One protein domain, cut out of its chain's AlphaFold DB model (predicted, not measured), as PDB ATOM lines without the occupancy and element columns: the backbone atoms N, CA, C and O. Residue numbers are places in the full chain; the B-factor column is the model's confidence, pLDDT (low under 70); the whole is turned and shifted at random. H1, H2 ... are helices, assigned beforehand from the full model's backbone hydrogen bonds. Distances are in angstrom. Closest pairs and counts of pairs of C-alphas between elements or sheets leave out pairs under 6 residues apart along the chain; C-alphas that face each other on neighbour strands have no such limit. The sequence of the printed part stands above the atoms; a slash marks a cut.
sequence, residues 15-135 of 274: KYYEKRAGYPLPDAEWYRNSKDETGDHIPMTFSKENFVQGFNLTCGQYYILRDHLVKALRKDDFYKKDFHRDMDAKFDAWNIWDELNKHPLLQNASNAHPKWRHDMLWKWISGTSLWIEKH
ATOM      1  N   LYS A  15      13.901 -61.181  38.813       47.94
ATOM      2  CA  LYS A  15      13.361 -60.237  37.834       47.94
ATOM      3  C   LYS A  15      11.837 -60.271  37.717       47.94
ATOM      4  O   LYS A  15      11.318 -59.396  37.054       47.94
ATOM      5  N   TYR A  16      11.106 -61.235  38.280       45.72
ATOM      6  CA  TYR A  16       9.634 -61.266  38.270       45.72
ATOM      7  C   TYR A  16       8.994 -60.502  39.440       45.72
ATOM      8  O   TYR A  16       7.904 -59.941  39.282       45.72
ATOM      9  N   TYR A  17       9.674 -60.450  40.587       44.81
ATOM     10  CA  TYR A  17       9.127 -59.961  41.861       44.81
ATOM     11  C   TYR A  17       9.801 -58.688  42.360       44.81
ATOM     12  O   TYR A  17       9.311 -58.082  43.310       44.81
ATOM     13  N   GLU A  18      10.881 -58.251  41.708       49.84
ATOM     14  CA  GLU A  18      11.517 -56.960  41.954       49.84
ATOM     15  C   GLU A  18      10.498 -55.820  41.765       49.84
ATOM     16  O   GLU A  18      10.266 -55.305  40.666       49.84
ATOM     17  N   LYS A  19       9.863 -55.407  42.868       50.47
ATOM     18  CA  LYS A  19       9.338 -54.052  43.007       50.47
ATOM     19  C   LYS A  19      10.552 -53.135  43.062       50.47
ATOM     20  O   LYS A  19      11.382 -53.287  43.949       50.47
ATOM     21  N   ARG A  20      10.627 -52.197  42.114       53.50
ATOM     22  CA  ARG A  20      11.405 -50.948  42.171       53.50
ATOM     23  C   ARG A  20      12.675 -51.012  43.032       53.50
ATOM     24  O   ARG A  20      12.647 -50.657  44.208       53.50
ATOM     25  N   ALA A  21      13.822 -51.287  42.425       38.28
ATOM     26  CA  ALA A  21      15.065 -50.783  42.995       38.28
ATOM     27  C   ALA A  21      15.125 -49.251  42.775       38.28
ATOM     28  O   ALA A  21      15.520 -48.783  41.712       38.28
ATOM     29  N   GLY A  22      14.687 -48.463  43.766       41.84
ATOM     30  CA  GLY A  22      15.211 -47.105  43.995       41.84
ATOM     31  C   GLY A  22      14.487 -45.877  43.415       41.84
ATOM     32  O   GLY A  22      15.009 -44.781  43.597       41.84
ATOM     33  N   TYR A  23      13.316 -45.984  42.771       50.06
ATOM     34  CA  TYR A  23      12.586 -44.797  42.277       50.06
ATOM     35  C   TYR A  23      11.388 -44.412  43.167       50.06
ATOM     36  O   TYR A  23      10.617 -45.302  43.550       50.06
ATOM     37  N   PRO A  24      11.174 -43.108  43.457       57.59
ATOM     38  CA  PRO A  24      10.024 -42.626  44.228       57.59
ATOM     39  C   PRO A  24       8.702 -42.906  43.506       57.59
ATOM     40  O   PRO A  24       8.659 -43.012  42.271       57.59
ATOM     41  N   LEU A  25       7.622 -43.116  44.271       63.62
ATOM     42  CA  LEU A  25       6.276 -43.310  43.713       63.62
ATOM     43  C   LEU A  25       5.910 -42.120  42.819       63.62
ATOM     44  O   LEU A  25       6.290 -40.998  43.143       63.62
ATOM     45  N   PRO A  26       5.231 -42.349  41.683       68.38
ATOM     46  CA  PRO A  26       4.869 -41.259  40.800       68.38
ATOM     47  C   PRO A  26       3.838 -40.386  41.514       68.38
ATOM     48  O   PRO A  26       2.848 -40.894  42.047       68.38
ATOM     49  N   ASP A  27       4.065 -39.083  41.517       68.44
ATOM     50  CA  ASP A  27       3.131 -38.079  42.006       68.44
ATOM     51  C   ASP A  27       2.605 -37.226  40.840       68.44
ATOM     52  O   ASP A  27       2.944 -37.435  39.671       68.44
ATOM     53  N   ALA A  28       1.736 -36.260  41.138       69.12
ATOM     54  CA  ALA A  28       1.167 -35.388  40.115       69.12
ATOM     55  C   ALA A  28       2.237 -34.599  39.332       69.12
ATOM     56  O   ALA A  28       2.008 -34.273  38.166       69.12
ATOM     57  N   GLU A  29       3.383 -34.295  39.947       71.00
ATOM     58  CA  GLU A  29       4.487 -33.572  39.313       71.00
ATOM     59  C   GLU A  29       5.280 -34.478  38.368       71.00
ATOM     60  O   GLU A  29       5.604 -34.064  37.252       71.00
ATOM     61  N   TRP A  30       5.484 -35.742  38.746       74.38
ATOM     62  CA  TRP A  30       6.109 -36.768  37.916       74.38
ATOM     63  C   TRP A  30       5.406 -36.897  36.561       74.38
ATOM     64  O   TRP A  30       6.054 -36.845  35.519       74.38
ATOM     65  N   TYR A  31       4.070 -36.961  36.540       67.69
ATOM     66  CA  TYR A  31       3.292 -37.078  35.293       67.69
ATOM     67  C   TYR A  31       3.349 -35.831  34.396       67.69
ATOM     68  O   TYR A  31       3.020 -35.912  33.209       67.69
ATOM     69  N   ARG A  32       3.734 -34.682  34.962       65.50
ATOM     70  CA  ARG A  32       3.802 -33.378  34.285       65.50
ATOM     71  C   ARG A  32       5.202 -33.021  33.779       65.50
ATOM     72  O   ARG A  32       5.316 -31.997  33.116       65.50
ATOM     73  N   ASN A  33       6.204 -33.837  34.129       58.16
ATOM     74  CA  ASN A  33       7.602 -33.835  33.689       58.16
ATOM     75  C   ASN A  33       8.127 -32.467  33.205       58.16
ATOM     76  O   ASN A  33       8.011 -32.178  32.025       58.16
ATOM     77  N   SER A  34       8.697 -31.674  34.127       53.16
ATOM     78  CA  SER A  34       9.390 -30.371  33.959       53.16
ATOM     79  C   SER A  34       8.806 -29.347  32.969       53.16
ATOM     80  O   SER A  34       8.570 -29.624  31.800       53.16
ATOM     81  N   LYS A  35       8.701 -28.095  33.424       50.44
ATOM     82  CA  LYS A  35       8.411 -26.938  32.567       50.44
ATOM     83  C   LYS A  35       9.409 -26.877  31.408       50.44
ATOM     84  O   LYS A  35      10.614 -26.910  31.655       50.44
ATOM     85  N   ASP A  36       8.921 -26.777  30.179       54.22
ATOM     86  CA  ASP A  36       9.767 -26.342  29.071       54.22
ATOM     87  C   ASP A  36      10.227 -24.884  29.271       54.22
ATOM     88  O   ASP A  36       9.831 -24.212  30.229       54.22
ATOM     89  N   GLU A  37      11.084 -24.377  28.381       52.97
ATOM     90  CA  GLU A  37      11.580 -22.989  28.434       52.97
ATOM     91  C   GLU A  37      10.446 -21.939  28.409       52.97
ATOM     92  O   GLU A  37      10.655 -20.791  28.802       52.97
ATOM     93  N   THR A  38       9.236 -22.337  28.002       57.69
ATOM     94  CA  THR A  38       8.012 -21.526  27.950       57.69
ATOM     95  C   THR A  38       7.083 -21.698  29.158       57.69
ATOM     96  O   THR A  38       6.124 -20.939  29.299       57.69
ATOM     97  N   GLY A  39       7.389 -22.610  30.085       54.50
ATOM     98  CA  GLY A  39       6.590 -22.860  31.286       54.50
ATOM     99  C   GLY A  39       5.481 -23.900  31.120       54.50
ATOM    100  O   GLY A  39       4.771 -24.165  32.096       54.50
ATOM    101  N   ASP A  40       5.352 -24.500  29.937       52.50
ATOM    102  CA  ASP A  40       4.315 -25.470  29.614       52.50
ATOM    103  C   ASP A  40       4.709 -26.885  30.054       52.50
ATOM    104  O   ASP A  40       5.878 -27.283  30.095       52.50
ATOM    105  N   HIS A  41       3.695 -27.659  30.442       56.09
ATOM    106  CA  HIS A  41       3.862 -29.037  30.891       56.09
ATOM    107  C   HIS A  41       3.960 -29.979  29.689       56.09
ATOM    108  O   HIS A  41       2.977 -30.166  28.967       56.09
ATOM    109  N   ILE A  42       5.110 -30.638  29.518       55.97
ATOM    110  CA  ILE A  42       5.277 -31.666  28.488       55.97
ATOM    111  C   ILE A  42       4.779 -33.012  29.041       55.97
ATOM    112  O   ILE A  42       5.312 -33.516  30.032       55.97
ATOM    113  N   PRO A  43       3.780 -33.655  28.403       57.91
ATOM    114  CA  PRO A  43       3.370 -34.997  28.788       57.91
ATOM    115  C   PRO A  43       4.534 -35.971  28.620       57.91
ATOM    116  O   PRO A  43       5.181 -36.015  27.571       57.91
ATOM    117  N   MET A  44       4.764 -36.802  29.633       65.06
ATOM    118  CA  MET A  44       5.813 -37.813  29.582       65.06
ATOM    119  C   MET A  44       5.657 -38.738  28.361       65.06
ATOM    120  O   MET A  44       4.571 -39.252  28.072       65.06
ATOM    121  N   THR A  45       6.752 -38.960  27.630       67.50
ATOM    122  CA  THR A  45       6.777 -39.861  26.471       67.50
ATOM    123  C   THR A  45       6.635 -41.317  26.909       67.50
ATOM    124  O   THR A  45       7.078 -41.708  27.991       67.50
ATOM    125  N   PHE A  46       5.999 -42.139  26.067       67.00
ATOM    126  CA  PHE A  46       5.894 -43.567  26.348       67.00
ATOM    127  C   PHE A  46       7.272 -44.211  26.229       67.00
ATOM    128  O   PHE A  46       7.905 -44.162  25.174       67.00
ATOM    129  N   SER A  47       7.678 -44.863  27.304       69.38
ATOM    130  CA  SER A  47       8.711 -45.885  27.330       69.38
ATOM    131  C   SER A  47       8.176 -47.051  28.161       69.38
ATOM    132  O   SER A  47       7.252 -46.873  28.965       69.38
ATOM    133  N   LYS A  48       8.730 -48.253  27.971       68.69
ATOM    134  CA  LYS A  48       8.335 -49.419  28.780       68.69
ATOM    135  C   LYS A  48       8.594 -49.130  30.268       68.69
ATOM    136  O   LYS A  48       7.783 -49.484  31.115       68.69
ATOM    137  N   GLU A  49       9.666 -48.404  30.564       69.88
ATOM    138  CA  GLU A  49      10.078 -47.952  31.890       69.88
ATOM    139  C   GLU A  49       9.061 -46.978  32.498       69.88
ATOM    140  O   GLU A  49       8.603 -47.199  33.617       69.88
ATOM    141  N   ASN A  50       8.628 -45.958  31.748       73.44
ATOM    142  CA  ASN A  50       7.623 -44.992  32.206       73.44
ATOM    143  C   ASN A  50       6.255 -45.653  32.406       73.44
ATOM    144  O   ASN A  50       5.523 -45.292  33.326       73.44
ATOM    145  N   PHE A  51       5.914 -46.640  31.575       79.31
ATOM    146  CA  PHE A  51       4.699 -47.432  31.739       79.31
ATOM    147  C   PHE A  51       4.740 -48.234  33.046       79.31
ATOM    148  O   PHE A  51       3.859 -48.093  33.893       79.31
ATOM    149  N   VAL A  52       5.798 -49.020  33.258       77.69
ATOM    150  CA  VAL A  52       5.987 -49.819  34.479       77.69
ATOM    151  C   VAL A  52       6.033 -48.929  35.724       77.69
ATOM    152  O   VAL A  52       5.348 -49.210  36.709       77.69
ATOM    153  N   GLN A  53       6.777 -47.820  35.675       75.44
ATOM    154  CA  GLN A  53       6.909 -46.883  36.788       75.44
ATOM    155  C   GLN A  53       5.584 -46.194  37.110       75.44
ATOM    156  O   GLN A  53       5.194 -46.159  38.279       75.44
ATOM    157  N   GLY A  54       4.898 -45.677  36.092       77.75
ATOM    158  CA  GLY A  54       3.683 -44.891  36.250       77.75
ATOM    159  C   GLY A  54       2.457 -45.714  36.653       77.75
ATOM    160  O   GLY A  54       1.579 -45.170  37.318       77.75
ATOM    161  N   PHE A  55       2.424 -47.012  36.323       80.31
ATOM    162  CA  PHE A  55       1.413 -47.965  36.807       80.31
ATOM    163  C   PHE A  55       1.820 -48.716  38.087       80.31
ATOM    164  O   PHE A  55       1.043 -49.519  38.598       80.31
ATOM    165  N   ASN A  56       3.016 -48.438  38.617       77.44
ATOM    166  CA  ASN A  56       3.587 -49.109  39.786       77.44
ATOM    167  C   ASN A  56       3.596 -50.645  39.659       77.44
ATOM    168  O   ASN A  56       3.160 -51.367  40.558       77.44
ATOM    169  N   LEU A  57       4.069 -51.136  38.515       73.12
ATOM    170  CA  LEU A  57       4.099 -52.559  38.191       73.12
ATOM    171  C   LEU A  57       5.432 -53.188  38.604       73.12
ATOM    172  O   LEU A  57       6.491 -52.569  38.488       73.12
ATOM    173  N   THR A  58       5.397 -54.457  39.012       70.88
ATOM    174  CA  THR A  58       6.581 -55.319  38.930       70.88
ATOM    175  C   THR A  58       6.821 -55.742  37.490       70.88
ATOM    176  O   THR A  58       5.940 -55.696  36.623       70.88
ATOM    177  N   CYS A  59       8.020 -56.238  37.237       65.25
ATOM    178  CA  CYS A  59       8.364 -56.817  35.956       65.25
ATOM    179  C   CYS A  59       7.486 -58.023  35.572       65.25
ATOM    180  O   CYS A  59       7.047 -58.132  34.427       65.25
ATOM    181  N   GLY A  60       7.172 -58.903  36.531       62.66
ATOM    182  CA  GLY A  60       6.248 -60.017  36.314       62.66
ATOM    183  C   GLY A  60       4.829 -59.538  35.999       62.66
ATOM    184  O   GLY A  60       4.211 -60.016  35.050       62.66
ATOM    185  N   GLN A  61       4.339 -58.525  36.722       70.06
ATOM    186  CA  GLN A  61       3.029 -57.915  36.469       70.06
ATOM    187  C   GLN A  61       2.943 -57.296  35.071       70.06
ATOM    188  O   GLN A  61       1.935 -57.465  34.388       70.06
ATOM    189  N   TYR A  62       4.010 -56.636  34.612       76.31
ATOM    190  CA  TYR A  62       4.093 -56.134  33.242       76.31
ATOM    191  C   TYR A  62       3.961 -57.257  32.204       76.31
ATOM    192  O   TYR A  62       3.253 -57.090  31.212       76.31
ATOM    193  N   TYR A  63       4.588 -58.416  32.423       72.25
ATOM    194  CA  TYR A  63       4.477 -59.534  31.485       72.25
ATOM    195  C   TYR A  63       3.117 -60.220  31.496       72.25
ATOM    196  O   TYR A  63       2.638 -60.582  30.424       72.25
ATOM    197  N   ILE A  64       2.472 -60.340  32.658       72.50
ATOM    198  CA  ILE A  64       1.082 -60.813  32.750       72.50
ATOM    199  C   ILE A  64       0.170 -59.900  31.924       72.50
ATOM    200  O   ILE A  64      -0.603 -60.364  31.089       72.50
ATOM    201  N   LEU A  65       0.318 -58.585  32.101       78.31
ATOM    202  CA  LEU A  65      -0.424 -57.584  31.341       78.31
ATOM    203  C   LEU A  65      -0.120 -57.666  29.838       78.31
ATOM    204  O   LEU A  65      -1.036 -57.605  29.018       78.31
ATOM    205  N   ARG A  66       1.149 -57.838  29.459       77.62
ATOM    206  CA  ARG A  66       1.560 -57.980  28.056       77.62
ATOM    207  C   ARG A  66       0.984 -59.239  27.417       77.62
ATOM    208  O   ARG A  66       0.529 -59.155  26.286       77.62
ATOM    209  N   ASP A  67       0.997 -60.379  28.103       75.81
ATOM    210  CA  ASP A  67       0.364 -61.613  27.618       75.81
ATOM    211  C   ASP A  67      -1.135 -61.400  27.380       75.81
ATOM    212  O   ASP A  67      -1.651 -61.741  26.315       75.81
ATOM    213  N   HIS A  68      -1.815 -60.749  28.327       79.44
ATOM    214  CA  HIS A  68      -3.228 -60.411  28.189       79.44
ATOM    215  C   HIS A  68      -3.491 -59.528  26.958       79.44
ATOM    216  O   HIS A  68      -4.337 -59.860  26.127       79.44
ATOM    217  N   LEU A  69      -2.701 -58.464  26.775       85.25
ATOM    218  CA  LEU A  69      -2.789 -57.589  25.605       85.25
ATOM    219  C   LEU A  69      -2.474 -58.332  24.297       85.25
ATOM    220  O   LEU A  69      -3.180 -58.158  23.310       85.25
ATOM    221  N   VAL A  70      -1.448 -59.186  24.267       82.44
ATOM    222  CA  VAL A  70      -1.104 -59.980  23.075       82.44
ATOM    223  C   VAL A  70      -2.249 -60.923  22.708       82.44
ATOM    224  O   VAL A  70      -2.589 -61.025  21.532       82.44
ATOM    225  N   LYS A  71      -2.878 -61.586  23.684       82.81
ATOM    226  CA  LYS A  71      -4.057 -62.434  23.446       82.81
ATOM    227  C   LYS A  71      -5.223 -61.630  22.875       82.81
ATOM    228  O   LYS A  71      -5.816 -62.070  21.892       82.81
ATOM    229  N   ALA A  72      -5.499 -60.453  23.436       84.81
ATOM    230  CA  ALA A  72      -6.541 -59.557  22.938       84.81
ATOM    231  C   ALA A  72      -6.260 -59.097  21.498       84.81
ATOM    232  O   ALA A  72      -7.125 -59.205  20.638       84.81
ATOM    233  N   LEU A  73      -5.025 -58.678  21.204       83.62
ATOM    234  CA  LEU A  73      -4.614 -58.239  19.868       83.62
ATOM    235  C   LEU A  73      -4.569 -59.379  18.844       83.62
ATOM    236  O   LEU A  73      -4.732 -59.140  17.654       83.62
ATOM    237  N   ARG A  74      -4.310 -60.619  19.265       81.50
ATOM    238  CA  ARG A  74      -4.306 -61.782  18.363       81.50
ATOM    239  C   ARG A  74      -5.703 -62.273  18.018       81.50
ATOM    240  O   ARG A  74      -5.857 -62.947  17.002       81.50
ATOM    241  N   LYS A  75      -6.695 -61.971  18.853       81.12
ATOM    242  CA  LYS A  75      -8.087 -62.280  18.549       81.12
ATOM    243  C   LYS A  75      -8.465 -61.574  17.246       81.12
ATOM    244  O   LYS A  75      -8.165 -60.398  17.071       81.12
ATOM    245  N   ASP A  76      -9.047 -62.323  16.316       76.19
ATOM    246  CA  ASP A  76      -9.479 -61.825  15.005       76.19
ATOM    247  C   ASP A  76      -8.368 -61.129  14.191       76.19
ATOM    248  O   ASP A  76      -8.644 -60.251  13.376       76.19
ATOM    249  N   ASP A  77      -7.103 -61.514  14.428       78.94
ATOM    250  CA  ASP A  77      -5.915 -60.904  13.818       78.94
ATOM    251  C   ASP A  77      -5.895 -59.373  13.941       78.94
ATOM    252  O   ASP A  77      -5.448 -58.661  13.038       78.94
ATOM    253  N   PHE A  78      -6.370 -58.864  15.084       76.94
ATOM    254  CA  PHE A  78      -6.547 -57.438  15.311       76.94
ATOM    255  C   PHE A  78      -5.297 -56.640  14.954       76.94
ATOM    256  O   PHE A  78      -5.411 -55.631  14.275       76.94
ATOM    257  N   TYR A  79      -4.108 -57.149  15.294       76.00
ATOM    258  CA  TYR A  79      -2.816 -56.516  15.012       76.00
ATOM    259  C   TYR A  79      -2.511 -56.206  13.535       76.00
ATOM    260  O   TYR A  79      -1.580 -55.448  13.273       76.00
ATOM    261  N   LYS A  80      -3.261 -56.780  12.585       79.75
ATOM    262  CA  LYS A  80      -3.158 -56.492  11.142       79.75
ATOM    263  C   LYS A  80      -4.070 -55.347  10.689       79.75
ATOM    264  O   LYS A  80      -4.002 -54.943   9.529       79.75
ATOM    265  N   LYS A  81      -4.966 -54.861  11.553       78.69
ATOM    266  CA  LYS A  81      -5.880 -53.756  11.248       78.69
ATOM    267  C   LYS A  81      -5.159 -52.413  11.422       78.69
ATOM    268  O   LYS A  81      -4.381 -52.225  12.354       78.69
ATOM    269  N   ASP A  82      -5.436 -51.451  10.545       71.19
ATOM    270  CA  ASP A  82      -4.869 -50.100  10.642       71.19
ATOM    271  C   ASP A  82      -5.706 -49.225  11.586       71.19
ATOM    272  O   ASP A  82      -6.574 -48.464  11.159       71.19
ATOM    273  N   PHE A  83      -5.429 -49.288  12.890       69.50
ATOM    274  CA  PHE A  83      -6.162 -48.507  13.903       69.50
ATOM    275  C   PHE A  83      -5.959 -46.994  13.799       69.50
ATOM    276  O   PHE A  83      -6.619 -46.236  14.507       69.50
ATOM    277  N   HIS A  84      -5.026 -46.511  12.977       62.50
ATOM    278  CA  HIS A  84      -4.861 -45.074  12.791       62.50
ATOM    279  C   HIS A  84      -5.853 -44.537  11.757       62.50
ATOM    280  O   HIS A  84      -6.314 -43.395  11.902       62.50
ATOM    281  N   ARG A  85      -6.228 -45.360  10.769       64.81
ATOM    282  CA  ARG A  85      -7.058 -44.961   9.621       64.81
ATOM    283  C   ARG A  85      -8.453 -45.584   9.600       64.81
ATOM    284  O   ARG A  85      -9.370 -44.932   9.111       64.81
ATOM    285  N   ASP A  86      -8.629 -46.778  10.152       76.50
ATOM    286  CA  ASP A  86      -9.904 -47.500  10.190       76.50
ATOM    287  C   ASP A  86     -10.701 -47.146  11.463       76.50
ATOM    288  O   ASP A  86     -10.221 -47.317  12.586       76.50
ATOM    289  N   MET A  87     -11.915 -46.603  11.292       69.81
ATOM    290  CA  MET A  87     -12.785 -46.222  12.412       69.81
ATOM    291  C   MET A  87     -13.382 -47.423  13.147       69.81
ATOM    292  O   MET A  87     -13.512 -47.353  14.369       69.81
ATOM    293  N   ASP A  88     -13.683 -48.518  12.454       74.00
ATOM    294  CA  ASP A  88     -14.226 -49.720  13.091       74.00
ATOM    295  C   ASP A  88     -13.129 -50.397  13.922       74.00
ATOM    296  O   ASP A  88     -13.333 -50.746  15.085       74.00
ATOM    297  N   ALA A  89     -11.902 -50.434  13.391       71.69
ATOM    298  CA  ALA A  89     -10.734 -50.870  14.152       71.69
ATOM    299  C   ALA A  89     -10.425 -49.949  15.352       71.69
ATOM    300  O   ALA A  89      -9.946 -50.425  16.378       71.69
ATOM    301  N   LYS A  90     -10.716 -48.641  15.287       71.31
ATOM    302  CA  LYS A  90     -10.608 -47.753  16.466       71.31
ATOM    303  C   LYS A  90     -11.630 -48.092  17.545       71.31
ATOM    304  O   LYS A  90     -11.271 -48.086  18.721       71.31
ATOM    305  N   PHE A  91     -12.873 -48.383  17.163       76.44
ATOM    306  CA  PHE A  91     -13.922 -48.788  18.103       76.44
ATOM    307  C   PHE A  91     -13.606 -50.127  18.774       76.44
ATOM    308  O   PHE A  91     -13.726 -50.251  19.991       76.44
ATOM    309  N   ASP A  92     -13.124 -51.105  18.014       75.00
ATOM    310  CA  ASP A  92     -12.693 -52.388  18.569       75.00
ATOM    311  C   ASP A  92     -11.488 -52.227  19.518       75.00
ATOM    312  O   ASP A  92     -11.434 -52.850  20.581       75.00
ATOM    313  N   ALA A  93     -10.536 -51.345  19.188       80.38
ATOM    314  CA  ALA A  93      -9.384 -51.056  20.045       80.38
ATOM    315  C   ALA A  93      -9.812 -50.373  21.352       80.38
ATOM    316  O   ALA A  93      -9.138 -50.492  22.378       80.38
ATOM    317  N   TRP A  94     -10.968 -49.710  21.327       84.00
ATOM    318  CA  TRP A  94     -11.619 -49.153  22.500       84.00
ATOM    319  C   TRP A  94     -12.087 -50.192  23.503       84.00
ATOM    320  O   TRP A  94     -11.924 -49.977  24.703       84.00
ATOM    321  N   ASN A  95     -12.540 -51.352  23.035       87.50
ATOM    322  CA  ASN A  95     -12.865 -52.462  23.925       87.50
ATOM    323  C   ASN A  95     -11.603 -52.990  24.627       87.50
ATOM    324  O   ASN A  95     -11.609 -53.167  25.842       87.50
ATOM    325  N   ILE A  96     -10.491 -53.141  23.894       88.44
ATOM    326  CA  ILE A  96      -9.200 -53.563  24.471       88.44
ATOM    327  C   ILE A  96      -8.710 -52.544  25.504       88.44
ATOM    328  O   ILE A  96      -8.239 -52.909  26.583       88.44
ATOM    329  N   TRP A  97      -8.815 -51.253  25.192       89.50
ATOM    330  CA  TRP A  97      -8.442 -50.203  26.131       89.50
ATOM    331  C   TRP A  97      -9.309 -50.217  27.389       89.50
ATOM    332  O   TRP A  97      -8.762 -50.104  28.481       89.50
ATOM    333  N   ASP A  98     -10.631 -50.365  27.264       87.50
ATOM    334  CA  ASP A  98     -11.552 -50.376  28.404       87.50
ATOM    335  C   ASP A  98     -11.307 -51.591  29.314       87.50
ATOM    336  O   ASP A  98     -11.233 -51.448  30.539       87.50
ATOM    337  N   GLU A  99     -11.067 -52.765  28.726       87.56
ATOM    338  CA  GLU A  99     -10.651 -53.971  29.450       87.56
ATOM    339  C   GLU A  99      -9.349 -53.748  30.228       87.56
ATOM    340  O   GLU A  99      -9.275 -54.027  31.430       87.56
ATOM    341  N   LEU A 100      -8.318 -53.195  29.577       86.69
ATOM    342  CA  LEU A 100      -7.057 -52.865  30.243       86.69
ATOM    343  C   LEU A 100      -7.250 -51.799  31.323       86.69
ATOM    344  O   LEU A 100      -6.714 -51.919  32.423       86.69
ATOM    345  N   ASN A 101      -8.047 -50.770  31.053       85.75
ATOM    346  CA  ASN A 101      -8.286 -49.683  31.987       85.75
ATOM    347  C   ASN A 101      -8.978 -50.162  33.269       85.75
ATOM    348  O   ASN A 101      -8.748 -49.557  34.316       85.75
ATOM    349  N   LYS A 102      -9.758 -51.248  33.203       84.56
ATOM    350  CA  LYS A 102     -10.414 -51.922  34.338       84.56
ATOM    351  C   LYS A 102      -9.566 -53.026  34.978       84.56
ATOM    352  O   LYS A 102      -9.945 -53.560  36.018       84.56
ATOM    353  N   HIS A 103      -8.416 -53.370  34.399       82.25
ATOM    354  CA  HIS A 103      -7.588 -54.470  34.885       82.25
ATOM    355  C   HIS A 103      -7.069 -54.195  36.314       82.25
ATOM    356  O   HIS A 103      -6.502 -53.118  36.539       82.25
ATOM    357  N   PRO A 104      -7.164 -55.150  37.268       79.00
ATOM    358  CA  PRO A 104      -6.773 -54.942  38.670       79.00
ATOM    359  C   PRO A 104      -5.340 -54.428  38.853       79.00
ATOM    360  O   PRO A 104      -5.112 -53.458  39.566       79.00
ATOM    361  N   LEU A 105      -4.374 -55.008  38.127       77.19
ATOM    362  CA  LEU A 105      -2.962 -54.591  38.190       77.19
ATOM    363  C   LEU A 105      -2.718 -53.134  37.765       77.19
ATOM    364  O   LEU A 105      -1.734 -52.538  38.185       77.19
ATOM    365  N   LEU A 106      -3.604 -52.555  36.951       82.38
ATOM    366  CA  LEU A 106      -3.494 -51.170  36.492       82.38
ATOM    367  C   LEU A 106      -4.240 -50.191  37.415       82.38
ATOM    368  O   LEU A 106      -4.151 -48.983  37.202       82.38
ATOM    369  N   GLN A 107      -4.958 -50.663  38.443       80.56
ATOM    370  CA  GLN A 107      -5.686 -49.790  39.380       80.56
ATOM    371  C   GLN A 107      -4.792 -49.179  40.463       80.56
ATOM    372  O   GLN A 107      -5.176 -48.203  41.099       80.56
ATOM    373  N   ASN A 108      -3.573 -49.698  40.633       67.31
ATOM    374  CA  ASN A 108      -2.623 -49.230  41.648       67.31
ATOM    375  C   ASN A 108      -2.167 -47.774  41.441       67.31
ATOM    376  O   ASN A 108      -1.656 -47.150  42.365       67.31
ATOM    377  N   ALA A 109      -2.356 -47.225  40.240       67.75
ATOM    378  CA  ALA A 109      -2.010 -45.853  39.889       67.75
ATOM    379  C   ALA A 109      -3.211 -44.899  39.998       67.75
ATOM    380  O   ALA A 109      -3.485 -44.126  39.081       67.75
ATOM    381  N   SER A 110      -3.944 -44.963  41.111       61.03
ATOM    382  CA  SER A 110      -5.141 -44.143  41.370       61.03
ATOM    383  C   SER A 110      -4.878 -42.632  41.310       61.03
ATOM    384  O   SER A 110      -5.779 -41.866  40.983       61.03
ATOM    385  N   ASN A 111      -3.634 -42.210  41.556       64.56
ATOM    386  CA  ASN A 111      -3.211 -40.808  41.509       64.56
ATOM    387  C   ASN A 111      -2.684 -40.368  40.129       64.56
ATOM    388  O   ASN A 111      -2.255 -39.223  39.971       64.56
ATOM    389  N   ALA A 112      -2.687 -41.255  39.127       70.94
ATOM    390  CA  ALA A 112      -2.219 -40.918  37.791       70.94
ATOM    391  C   ALA A 112      -3.141 -39.914  37.102       70.94
ATOM    392  O   ALA A 112      -4.365 -40.044  37.116       70.94
ATOM    393  N   HIS A 113      -2.545 -38.937  36.419       75.88
ATOM    394  CA  HIS A 113      -3.312 -37.977  35.634       75.88
ATOM    395  C   HIS A 113      -4.134 -38.706  34.543       75.88
ATOM    396  O   HIS A 113      -3.542 -39.450  33.751       75.88
ATOM    397  N   PRO A 114      -5.461 -38.481  34.419       80.00
ATOM    398  CA  PRO A 114      -6.318 -39.251  33.507       80.00
ATOM    399  C   PRO A 114      -5.851 -39.234  32.048       80.00
ATOM    400  O   PRO A 114      -5.816 -40.274  31.393       80.00
ATOM    401  N   LYS A 115      -5.407 -38.068  31.555       76.88
ATOM    402  CA  LYS A 115      -4.853 -37.934  30.197       76.88
ATOM    403  C   LYS A 115      -3.562 -38.738  30.016       76.88
ATOM    404  O   LYS A 115      -3.388 -39.381  28.992       76.88
ATOM    405  N   TRP A 116      -2.680 -38.748  31.019       82.31
ATOM    406  CA  TRP A 116      -1.439 -39.527  30.951       82.31
ATOM    407  C   TRP A 116      -1.753 -41.021  30.887       82.31
ATOM    408  O   TRP A 116      -1.219 -41.732  30.041       82.31
ATOM    409  N   ARG A 117      -2.676 -41.480  31.741       84.81
ATOM    410  CA  ARG A 117      -3.108 -42.880  31.787       84.81
ATOM    411  C   ARG A 117      -3.672 -43.319  30.439       84.81
ATOM    412  O   ARG A 117      -3.266 -44.350  29.909       84.81
ATOM    413  N   HIS A 118      -4.569 -42.509  29.886       84.31
ATOM    414  CA  HIS A 118      -5.135 -42.703  28.559       84.31
ATOM    415  C   HIS A 118      -4.042 -42.834  27.487       84.31
ATOM    416  O   HIS A 118      -3.995 -43.840  26.779       84.31
ATOM    417  N   ASP A 119      -3.137 -41.855  27.411       80.69
ATOM    418  CA  ASP A 119      -2.099 -41.790  26.382       80.69
ATOM    419  C   ASP A 119      -1.097 -42.948  26.494       80.69
ATOM    420  O   ASP A 119      -0.651 -43.483  25.478       80.69
ATOM    421  N   MET A 120      -0.758 -43.366  27.716       84.00
ATOM    422  CA  MET A 120       0.139 -44.497  27.955       84.00
ATOM    423  C   MET A 120      -0.472 -45.826  27.528       84.00
ATOM    424  O   MET A 120       0.201 -46.603  26.853       84.00
ATOM    425  N   LEU A 121      -1.735 -46.084  27.882       87.88
ATOM    426  CA  LEU A 121      -2.423 -47.312  27.480       87.88
ATOM    427  C   LEU A 121      -2.553 -47.396  25.958       87.88
ATOM    428  O   LEU A 121      -2.220 -48.424  25.376       87.88
ATOM    429  N   TRP A 122      -2.945 -46.304  25.302       84.19
ATOM    430  CA  TRP A 122      -3.028 -46.268  23.843       84.19
ATOM    431  C   TRP A 122      -1.690 -46.526  23.162       84.19
ATOM    432  O   TRP A 122      -1.599 -47.391  22.292       84.19
ATOM    433  N   LYS A 123      -0.636 -45.814  23.575       82.00
ATOM    434  CA  LYS A 123       0.707 -46.011  23.009       82.00
ATOM    435  C   LYS A 123       1.206 -47.435  23.235       82.00
ATOM    436  O   LYS A 123       1.867 -47.987  22.357       82.00
ATOM    437  N   TRP A 124       0.858 -48.045  24.364       85.75
ATOM    438  CA  TRP A 124       1.207 -49.429  24.652       85.75
ATOM    439  C   TRP A 124       0.463 -50.431  23.759       85.75
ATOM    440  O   TRP A 124       1.104 -51.329  23.209       85.75
ATOM    441  N   ILE A 125      -0.847 -50.252  23.547       85.69
ATOM    442  CA  ILE A 125      -1.658 -51.068  22.626       85.69
ATOM    443  C   ILE A 125      -1.093 -50.967  21.206       85.69
ATOM    444  O   ILE A 125      -0.730 -51.982  20.609       85.69
ATOM    445  N   SER A 126      -0.935 -49.744  20.692       79.88
ATOM    446  CA  SER A 126      -0.441 -49.496  19.335       79.88
ATOM    447  C   SER A 126       0.992 -50.003  19.137       79.88
ATOM    448  O   SER A 126       1.281 -50.676  18.150       79.88
ATOM    449  N   GLY A 127       1.889 -49.746  20.095       77.06
ATOM    450  CA  GLY A 127       3.270 -50.228  20.044       77.06
ATOM    451  C   GLY A 127       3.367 -51.754  20.084       77.06
ATOM    452  O   GLY A 127       4.160 -52.341  19.348       77.06
ATOM    453  N   THR A 128       2.536 -52.408  20.901       79.12
ATOM    454  CA  THR A 128       2.488 -53.876  20.980       79.12
ATOM    455  C   THR A 128       1.933 -54.477  19.697       79.12
ATOM    456  O   THR A 128       2.484 -55.456  19.203       79.12
ATOM    457  N   SER A 129       0.904 -53.866  19.113       80.56
ATOM    458  CA  SER A 129       0.343 -54.303  17.837       80.56
ATOM    459  C   SER A 129       1.370 -54.273  16.703       80.56
ATOM    460  O   SER A 129       1.586 -55.285  16.041       80.56
ATOM    461  N   LEU A 130       2.068 -53.143  16.537       77.25
ATOM    462  CA  LEU A 130       3.135 -52.996  15.540       77.25
ATOM    463  C   LEU A 130       4.280 -53.989  15.771       77.25
ATOM    464  O   LEU A 130       4.918 -54.452  14.827       77.25
ATOM    465  N   TRP A 131       4.576 -54.303  17.034       75.75
ATOM    466  CA  TRP A 131       5.582 -55.302  17.366       75.75
ATOM    467  C   TRP A 131       5.140 -56.710  16.948       75.75
ATOM    468  O   TRP A 131       5.944 -57.411  16.338       75.75
ATOM    469  N   ILE A 132       3.885 -57.100  17.219       76.81
ATOM    470  CA  ILE A 132       3.319 -58.402  16.819       76.81
ATOM    471  C   ILE A 132       3.377 -58.558  15.300       76.81
ATOM    472  O   ILE A 132       3.881 -59.569  14.819       76.81
ATOM    473  N   GLU A 133       2.923 -57.547  14.555       79.38
ATOM    474  CA  GLU A 133       2.930 -57.548  13.089       79.38
ATOM    475  C   GLU A 133       4.335 -57.813  12.521       79.38
ATOM    476  O   GLU A 133       4.505 -58.624  11.613       79.38
ATOM    477  N   LYS A 134       5.365 -57.193  13.113       75.44
ATOM    478  CA  LYS A 134       6.768 -57.333  12.685       75.44
ATOM    479  C   LYS A 134       7.455 -58.622  13.149       75.44
ATOM    480  O   LYS A 134       8.489 -58.973  12.590       75.44
ATOM    481  N   HIS A 135       6.925 -59.307  14.166       73.38
ATOM    482  CA  HIS A 135       7.582 -60.447  14.827       73.38
ATOM    483  C   HIS A 135       6.684 -61.694  14.896       73.38
ATOM    484  O   HIS A 135       6.803 -62.505  15.817       73.38
TER     485      HIS A 135
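This is residues 15 to 135 of the 274 residues of an uncharacterized protein of Pyrenophora teres f. teres (strain 0-1) (UniProt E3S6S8). Look for a hairpin of two long helices, H2 and H3, with H4 laid across it; short H1 is near H2 and H4, after an unnamed stretch, residues 15 to 47. The printed part has 121 residues with four named helices, H1 to H4, and no named strand: all helix, compact, radius of gyration of the C-alphas 15.3 A, spans 41 by 39 by 26 A.

After H1, residues 48 to 54, find H2, residues 59 to 80, with a kink of 87 degrees near residue 74. H2 touches H3, residues 87 to 102, with residues 69 to 78 alone, closest at C-alphas 72 and 96, 6.7 A. H4, residues 114 to 134, touches H2 with residues 125 to 133 alone, at a steep tilt of 63 degrees, closest at C-alphas 79 and 129, 4.8 A. Every O i to N i+4 pair is within hydrogen-bond range in H1, H3 and H4, 13 of 18 in H2.

Find C-alpha 48 at (8.335, -49.419, 28.780), where H1 begins; H2 spans 27.4 A, H3 22.8 A, and H4 30.5 A to C-alpha 134 at (6.768, -57.333, 12.685).

The printed part has no cut; the H3 to H4 link is long; pLDDT is under 70 in 43 residues, among them 15 to 28.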